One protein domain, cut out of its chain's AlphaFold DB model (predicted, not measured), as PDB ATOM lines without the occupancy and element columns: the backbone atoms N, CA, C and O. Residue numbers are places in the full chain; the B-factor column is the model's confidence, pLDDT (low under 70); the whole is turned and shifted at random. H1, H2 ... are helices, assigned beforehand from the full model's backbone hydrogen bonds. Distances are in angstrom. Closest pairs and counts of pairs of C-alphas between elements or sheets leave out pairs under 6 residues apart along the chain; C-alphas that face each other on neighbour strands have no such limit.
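What this domain is: This is residues 7 to 67 of the 360 residues of an uncharacterized protein of Gibberella zeae (strain ATCC MYA-4620 / CBS 123657 / FGSC 9075 / NRRL 31084 / PH-1) (UniProt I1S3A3). Three short helices string out loosely from one end: H1 and H2 make a crosswise pair there, and H3 comes next with a gap between it and H2. Two stretches stick out, the loop of residues 35 to 41 and the tail of residues 59 to 67, which adds to the length at the end away from H1. The printed part has 61 residues, with H1, H2 and H3 in that order and no named strand; the class is all helix, though only 26 residues are in named elements. The whole is loose, with a radius of gyration of the C-alphas of 14.7 A, and elongated, spanning 48 by 26 by 18 A.

How they stand to each other: Start at H1, residues 7 to 16, and go on to H2, residues 26 to 31. They touch, and their closest C-alphas, those of Asn 10 and Pro 26, are 5.6 A apart. Their lines are about perpendicular, at 79 degrees. Go on to H3, residues 42 to 51: H2 and H3 are near each other, with their closest C-alphas 8.2 A apart. H1 and H3 are apart. In H1 and H3 every O i to N i+4 pair is within hydrogen-bond range; in H2 0 of 2 are, but 3 of 3 O i to N i+3 pairs are.

Where its parts are: Find C-alpha 7 at (190.141, 173.758, 214.787); from there H1 runs 14.3 A to C-alpha 16. H2 begins at C-alpha 26, at (184.838, 181.295, 210.843), and is 9.8 A long. H3 also runs 14.3 A, ending at C-alpha 51, at (178.113, 185.708, 203.905).

The domain as a whole: Look from Thr 7 to Ala 67: their C-alphas, the two farthest apart, are 50.0 A apart. Without the stretches that stand free, the body spans 34 by 18 by 14 A. Both links between helices are short, and residues 52 to 67 hold no named element. The printed part has no cut, its mean pLDDT is 87.1, and no printed residue is under 70.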
ATOM      1  N   THR A   7     189.604 174.291 216.051       89.31
ATOM      2  CA  THR A   7     190.141 173.758 214.787       89.31
ATOM      3  C   THR A   7     189.105 172.941 214.015       89.31
ATOM      4  O   THR A   7     188.950 173.135 212.814       89.31
ATOM      5  N   ILE A   8     188.347 172.081 214.709       90.56
ATOM      6  CA  ILE A   8     187.286 171.265 214.093       90.56
ATOM      7  C   ILE A   8     186.141 172.156 213.613       90.56
ATOM      8  O   ILE A   8     185.647 171.978 212.505       90.56
ATOM      9  N   PHE A   9     185.745 173.141 214.424       90.69
ATOM     10  CA  PHE A   9     184.723 174.109 214.032       90.69
ATOM     11  C   PHE A   9     185.128 174.865 212.759       90.69
ATOM     12  O   PHE A   9     184.358 174.911 211.806       90.69
ATOM     13  N   ASN A  10     186.352 175.395 212.709       91.25
ATOM     14  CA  ASN A  10     186.857 176.123 211.545       91.25
ATOM     15  C   ASN A  10     186.877 175.244 210.291       91.25
ATOM     16  O   ASN A  10     186.433 175.683 209.233       91.25
ATOM     17  N   GLN A  11     187.358 174.005 210.422       92.06
ATOM     18  CA  GLN A  11     187.379 173.045 209.325       92.06
ATOM     19  C   GLN A  11     185.966 172.791 208.785       92.06
ATOM     20  O   GLN A  11     185.750 172.921 207.587       92.06
ATOM     21  N   GLN A  12     184.989 172.534 209.657       91.69
ATOM     22  CA  GLN A  12     183.602 172.299 209.243       91.69
ATOM     23  C   GLN A  12     182.970 173.509 208.548       91.69
ATOM     24  O   GLN A  12     182.237 173.342 207.572       91.69
ATOM     25  N   ILE A  13     183.253 174.729 209.021       90.44
ATOM     26  CA  ILE A  13     182.766 175.948 208.363       90.44
ATOM     27  C   ILE A  13     183.336 176.057 206.950       90.44
ATOM     28  O   ILE A  13     182.577 176.311 206.023       90.44
ATOM     29  N   TYR A  14     184.636 175.830 206.762       93.12
ATOM     30  CA  TYR A  14     185.252 175.912 205.438       93.12
ATOM     31  C   TYR A  14     184.876 174.753 204.511       93.12
ATOM     32  O   TYR A  14     184.782 174.959 203.306       93.12
ATOM     33  N   GLU A  15     184.614 173.560 205.048       92.31
ATOM     34  CA  GLU A  15     184.053 172.442 204.280       92.31
ATOM     35  C   GLU A  15     182.631 172.758 203.792       92.31
ATOM     36  O   GLU A  15     182.295 172.474 202.644       92.31
ATOM     37  N   THR A  16     181.806 173.389 204.637       89.00
ATOM     38  CA  THR A  16     180.409 173.735 204.311       89.00
ATOM     39  C   THR A  16     180.308 174.976 203.422       89.00
ATOM     40  O   THR A  16     179.473 175.035 202.521       89.00
ATOM     41  N   PHE A  17     181.170 175.968 203.651       89.62
ATOM     42  CA  PHE A  17     181.214 177.229 202.917       89.62
ATOM     43  C   PHE A  17     182.620 177.474 202.339       89.62
ATOM     44  O   PHE A  17     183.358 178.327 202.842       89.62
ATOM     45  N   PRO A  18     183.017 176.775 201.257       90.75
ATOM     46  CA  PRO A  18     184.360 176.906 200.686       90.75
ATOM     47  C   PRO A  18     184.723 178.332 200.255       90.75
ATOM     48  O   PRO A  18     185.886 178.723 200.314       90.75
ATOM     49  N   HIS A  19     183.737 179.155 199.873       89.50
ATOM     50  CA  HIS A  19     183.953 180.565 199.517       89.50
ATOM     51  C   HIS A  19     184.365 181.448 200.703       89.50
ATOM     52  O   HIS A  19     184.784 182.586 200.499       89.50
ATOM     53  N   TRP A  20     184.266 180.951 201.939       92.88
ATOM     54  CA  TRP A  20     184.735 181.667 203.127       92.88
ATOM     55  C   TRP A  20     186.243 181.598 203.296       92.88
ATOM     56  O   TRP A  20     186.809 182.479 203.948       92.88
ATOM     57  N   ILE A  21     186.900 180.599 202.705       91.25
ATOM     58  CA  ILE A  21     188.350 180.449 202.786       91.25
ATOM     59  C   ILE A  21     188.988 181.736 202.236       91.25
ATOM     60  O   ILE A  21     188.676 182.175 201.130       91.25
ATOM     61  N   TRP A  22     189.832 182.378 203.050       88.31
ATOM     62  CA  TRP A  22     190.482 183.676 202.785       88.31
ATOM     63  C   TRP A  22     189.563 184.911 202.710       88.31
ATOM     64  O   TRP A  22     190.074 186.029 202.694       88.31
ATOM     65  N   SER A  23     188.238 184.740 202.717       88.31
ATOM     66  CA  SER A  23     187.267 185.841 202.605       88.31
ATOM     67  C   SER A  23     186.678 186.263 203.950       88.31
ATOM     68  O   SER A  23     186.471 187.455 204.189       88.31
ATOM     69  N   PHE A  24     186.398 185.303 204.836       88.69
ATOM     70  CA  PHE A  24     185.766 185.552 206.132       88.69
ATOM     71  C   PHE A  24     186.335 184.622 207.205       88.69
ATOM     72  O   PHE A  24     186.509 183.431 206.946       88.69
ATOM     73  N   PRO A  25     186.586 185.120 208.426       89.81
ATOM     74  CA  PRO A  25     186.998 184.250 209.513       89.81
ATOM     75  C   PRO A  25     185.784 183.452 210.056       89.81
ATOM     76  O   PRO A  25     184.659 183.969 210.041       89.81
ATOM     77  N   PRO A  26     185.956 182.197 210.530       86.88
ATOM     78  CA  PRO A  26     184.838 181.295 210.843       86.88
ATOM     79  C   PRO A  26     183.954 181.759 212.002       86.88
ATOM     80  O   PRO A  26     182.777 181.416 212.060       86.88
ATOM     81  N   ASP A  27     184.482 182.571 212.919       85.50
ATOM     82  CA  ASP A  27     183.720 183.155 214.027       85.50
ATOM     83  C   ASP A  27     182.586 184.071 213.539       85.50
ATOM     84  O   ASP A  27     181.563 184.194 214.214       85.50
ATOM     85  N   LYS A  28     182.694 184.639 212.325       85.81
ATOM     86  CA  LYS A  28     181.602 185.405 211.704       85.81
ATOM     87  C   LYS A  28     180.341 184.574 211.509       85.81
ATOM     88  O   LYS A  28     179.256 185.146 211.548       85.81
ATOM     89  N   PHE A  29     180.458 183.253 211.378       84.81
ATOM     90  CA  PHE A  29     179.306 182.358 211.289       84.81
ATOM     91  C   PHE A  29     178.438 182.415 212.551       84.81
ATOM     92  O   PHE A  29     177.215 182.386 212.468       84.81
ATOM     93  N   LEU A  30     179.044 182.586 213.729       82.19
ATOM     94  CA  LEU A  30     178.301 182.672 214.990       82.19
ATOM     95  C   LEU A  30     177.443 183.942 215.083       82.19
ATOM     96  O   LEU A  30     176.470 183.963 215.833       82.19
ATOM     97  N   ASN A  31     177.778 184.961 214.288       78.56
ATOM     98  CA  ASN A  31     177.060 186.229 214.205       78.56
ATOM     99  C   ASN A  31     175.973 186.240 213.111       78.56
ATOM    100  O   ASN A  31     175.289 187.249 212.950       78.56
ATOM    101  N   LEU A  32     175.768 185.135 212.380       78.75
ATOM    102  CA  LEU A  32     174.679 184.965 211.406       78.75
ATOM    103  C   LEU A  32     173.338 184.627 212.074       78.75
ATOM    104  O   LEU A  32     172.587 183.774 211.606       78.75
ATOM    105  N   ARG A  33     173.038 185.280 213.194       78.06
ATOM    106  CA  ARG A  33     171.804 185.049 213.940       78.06
ATOM    107  C   ARG A  33     170.825 186.183 213.686       78.06
ATOM    108  O   ARG A  33     171.131 187.362 213.883       78.06
ATOM    109  N   PHE A  34     169.644 185.799 213.231       84.19
ATOM    110  CA  PHE A  34     168.466 186.642 213.282       84.19
ATOM    111  C   PHE A  34     167.669 186.206 214.497       84.19
ATOM    112  O   PHE A  34     167.355 185.025 214.628       84.19
ATOM    113  N   GLU A  35     167.378 187.153 215.383       88.38
ATOM    114  CA  GLU A  35     166.426 186.886 216.448       88.38
ATOM    115  C   GLU A  35     165.063 186.648 215.813       88.38
ATOM    116  O   GLU A  35     164.660 187.388 214.910       88.38
ATOM    117  N   HIS A  36     164.352 185.616 216.262       86.19
ATOM    118  CA  HIS A  36     163.150 185.192 215.553       86.19
ATOM    119  C   HIS A  36     162.043 186.264 215.558       86.19
ATOM    120  O   HIS A  36     161.268 186.343 214.611       86.19
ATOM    121  N   TRP A  37     162.020 187.132 216.574       92.06
ATOM    122  CA  TRP A  37     161.066 188.234 216.752       92.06
ATOM    123  C   TRP A  37     161.473 189.567 216.109       92.06
ATOM    124  O   TRP A  37     160.666 190.498 216.083       92.06
ATOM    125  N   GLU A  38     162.719 189.716 215.652       90.00
ATOM    126  CA  GLU A  38     163.227 190.993 215.144       90.00
ATOM    127  C   GLU A  38     162.844 191.179 213.670       90.00
ATOM    128  O   GLU A  38     162.963 190.264 212.858       90.00
ATOM    129  N   ILE A  39     162.441 192.397 213.295       93.00
ATOM    130  CA  ILE A  39     162.341 192.793 211.884       93.00
ATOM    131  C   ILE A  39     163.735 193.255 211.443       93.00
ATOM    132  O   ILE A  39     164.139 194.364 211.810       93.00
ATOM    133  N   PRO A  40     164.491 192.456 210.668       89.19
ATOM    134  CA  PRO A  40     165.876 192.780 210.379       89.19
ATOM    135  C   PRO A  40     165.988 194.003 209.470       89.19
ATOM    136  O   PRO A  40     165.207 194.197 208.535       89.19
ATOM    137  N   SER A  41     167.019 194.818 209.700       87.94
ATOM    138  CA  SER A  41     167.323 195.925 208.795       87.94
ATOM    139  C   SER A  41     167.798 195.406 207.427       87.94
ATOM    140  O   SER A  41     168.472 194.372 207.358       87.94
ATOM    141  N   PRO A  42     167.556 196.146 206.327       88.56
ATOM    142  CA  PRO A  42     168.062 195.765 205.006       88.56
ATOM    143  C   PRO A  42     169.582 195.559 204.973       88.56
ATOM    144  O   PRO A  42     170.080 194.724 204.224       88.56
ATOM    145  N   VAL A  43     170.330 196.295 205.802       89.19
ATOM    146  CA  VAL A  43     171.788 196.150 205.932       89.19
ATOM    147  C   VAL A  43     172.151 194.798 206.548       89.19
ATOM    148  O   VAL A  43     173.022 194.113 206.013       89.19
ATOM    149  N   LYS A  44     171.461 194.384 207.621       88.25
ATOM    150  CA  LYS A  44     171.680 193.088 208.287       88.25
ATOM    151  C   LYS A  44     171.377 191.926 207.337       88.25
ATOM    152  O   LYS A  44     172.184 191.007 207.222       88.25
ATOM    153  N   VAL A  45     170.277 192.013 206.582       88.31
ATOM    154  CA  VAL A  45     169.916 190.996 205.579       88.31
ATOM    155  C   VAL A  45     170.937 190.947 204.440       88.31
ATOM    156  O   VAL A  45     171.457 189.874 204.150       88.31
ATOM    157  N   LYS A  46     171.318 192.089 203.844       87.69
ATOM    158  CA  LYS A  46     172.356 192.136 202.792       87.69
ATOM    159  C   LYS A  46     173.689 191.555 203.266       87.69
ATOM    160  O   LYS A  46     174.371 190.872 202.505       87.69
ATOM    161  N   HIS A  47     174.063 191.820 204.517       87.00
ATOM    162  CA  HIS A  47     175.273 191.262 205.106       87.00
ATOM    163  C   HIS A  47     175.199 189.734 205.223       87.00
ATOM    164  O   HIS A  47     176.121 189.051 204.779       87.00
ATOM    165  N   ALA A  48     174.090 189.199 205.743       88.62
ATOM    166  CA  ALA A  48     173.880 187.757 205.836       88.62
ATOM    167  C   ALA A  48     173.841 187.085 204.455       88.62
ATOM    168  O   ALA A  48     174.479 186.054 204.268       88.62
ATOM    169  N   MET A  49     173.179 187.699 203.469       87.81
ATOM    170  CA  MET A  49     173.151 187.205 202.087       87.81
ATOM    171  C   MET A  49     174.556 187.104 201.488       87.81
ATOM    172  O   MET A  49     174.902 186.077 200.911       87.81
ATOM    173  N   LYS A  50     175.396 188.133 201.685       86.25
ATOM    174  CA  LYS A  50     176.797 188.123 201.237       86.25
ATOM    175  C   LYS A  50     177.581 186.973 201.869       86.25
ATOM    176  O   LYS A  50     178.321 186.287 201.172       86.25
ATOM    177  N   LEU A  51     177.431 186.777 203.178       86.75
ATOM    178  CA  LEU A  51     178.113 185.708 203.905       86.75
ATOM    179  C   LEU A  51     177.642 184.326 203.428       86.75
ATOM    180  O   LEU A  51     178.457 183.458 203.133       86.75
ATOM    181  N   LEU A  52     176.340 184.126 203.252       87.56
ATOM    182  CA  LEU A  52     175.769 182.844 202.834       87.56
ATOM    183  C   LEU A  52     175.830 182.596 201.315       87.56
ATOM    184  O   LEU A  52     175.331 181.574 200.859       87.56
ATOM    185  N   ALA A  53     176.430 183.509 200.540       86.31
ATOM    186  CA  ALA A  53     176.408 183.494 199.072       86.31
ATOM    187  C   ALA A  53     174.989 183.316 198.493       86.31
ATOM    188  O   ALA A  53     174.795 182.717 197.437       86.31
ATOM    189  N   ILE A  54     173.990 183.861 199.190       84.69
ATOM    190  CA  ILE A  54     172.614 183.897 198.713       84.69
ATOM    191  C   ILE A  54     172.547 185.005 197.662       84.69
ATOM    192  O   ILE A  54     172.915 186.151 197.936       84.69
ATOM    193  N   GLY A  55     172.114 184.644 196.452       83.94
ATOM    194  CA  GLY A  55     171.903 185.584 195.353       83.94
ATOM    195  C   GLY A  55     170.827 186.623 195.669       83.94
ATOM    196  O   GLY A  55     170.316 186.707 196.783       83.94
ATOM    197  N   ASP A  56     170.454 187.437 194.686       82.44
ATOM    198  CA  ASP A  56     169.377 188.403 194.890       82.44
ATOM    199  C   ASP A  56     168.030 187.691 195.099       82.44
ATOM    200  O   ASP A  56     167.448 187.169 194.154       82.44
ATOM    201  N   ILE A  57     167.539 187.679 196.339       82.31
ATOM    202  CA  ILE A  57     166.242 187.104 196.725       82.31
ATOM    203  C   ILE A  57     165.184 188.170 197.027       82.31
ATOM    204  O   ILE A  57     164.065 187.836 197.410       82.31
ATOM    205  N   TRP A  58     165.505 189.458 196.867       81.50
ATOM    206  CA  TRP A  58     164.594 190.549 197.237       81.50
ATOM    207  C   TRP A  58     163.328 190.585 196.381       81.50
ATOM    208  O   TRP A  58     162.311 191.137 196.798       81.50
ATOM    209  N   HIS A  59     163.376 189.962 195.206       82.94
ATOM    210  CA  HIS A  59     162.234 189.810 194.319       82.94
ATOM    211  C   HIS A  59     161.282 188.678 194.742       82.94
ATOM    212  O   HIS A  59     160.120 188.723 194.345       82.94
ATOM    213  N   LEU A  60     161.725 187.700 195.553       81.62
ATOM    214  CA  LEU A  60     160.931 186.508 195.894       81.62
ATOM    215  C   LEU A  60     159.565 186.844 196.517       81.62
ATOM    216  O   LEU A  60     158.571 186.308 196.034       81.62
ATOM    217  N   PRO A  61     159.452 187.779 197.487       81.56
ATOM    218  CA  PRO A  61     158.152 188.218 198.006       81.56
ATOM    219  C   PRO A  61     157.167 188.754 196.961       81.56
ATOM    220  O   PRO A  61     155.972 188.831 197.221       81.56
ATOM    221  N   SER A  62     157.665 189.202 195.807       84.88
ATOM    222  CA  SER A  62     156.853 189.815 194.754       84.88
ATOM    223  C   SER A  62     156.479 188.845 193.634       84.88
ATOM    224  O   SER A  62     155.752 189.254 192.725       84.88
ATOM    225  N   VAL A  63     156.961 187.598 193.680       87.19
ATOM    226  CA  VAL A  63     156.715 186.583 192.651       87.19
ATOM    227  C   VAL A  63     155.246 186.169 192.655       87.19
ATOM    228  O   VAL A  63     154.664 185.879 193.695       87.19
ATOM    229  N   TRP A  64     154.655 186.141 191.461       89.38
ATOM    230  CA  TRP A  64     153.322 185.599 191.228       89.38
ATOM    231  C   TRP A  64     153.413 184.122 190.854       89.38
ATOM    232  O   TRP A  64     154.274 183.726 190.070       89.38
ATOM    233  N   HIS A  65     152.499 183.325 191.392       85.56
ATOM    234  CA  HIS A  65     152.389 181.899 191.128       85.56
ATOM    235  C   HIS A  65     151.106 181.612 190.359       85.56
ATOM    236  O   HIS A  65     150.018 181.983 190.790       85.56
ATOM    237  N   GLU A  66     151.248 180.951 189.221       85.31
ATOM    238  CA  GLU A  66     150.137 180.512 188.378       85.31
ATOM    239  C   GLU A  66     149.502 179.228 188.918       85.31
ATOM    240  O   GLU A  66     150.144 178.452 189.641       85.31
ATOM    241  N   ALA A  67     148.250 178.977 188.540       75.50
ATOM    242  CA  ALA A  67     147.610 177.701 188.811       75.50
ATOM    243  C   ALA A  67     148.355 176.566 188.085       75.50
ATOM    244  O   ALA A  67     148.780 176.700 186.935       75.50
TER     245      ALA A  67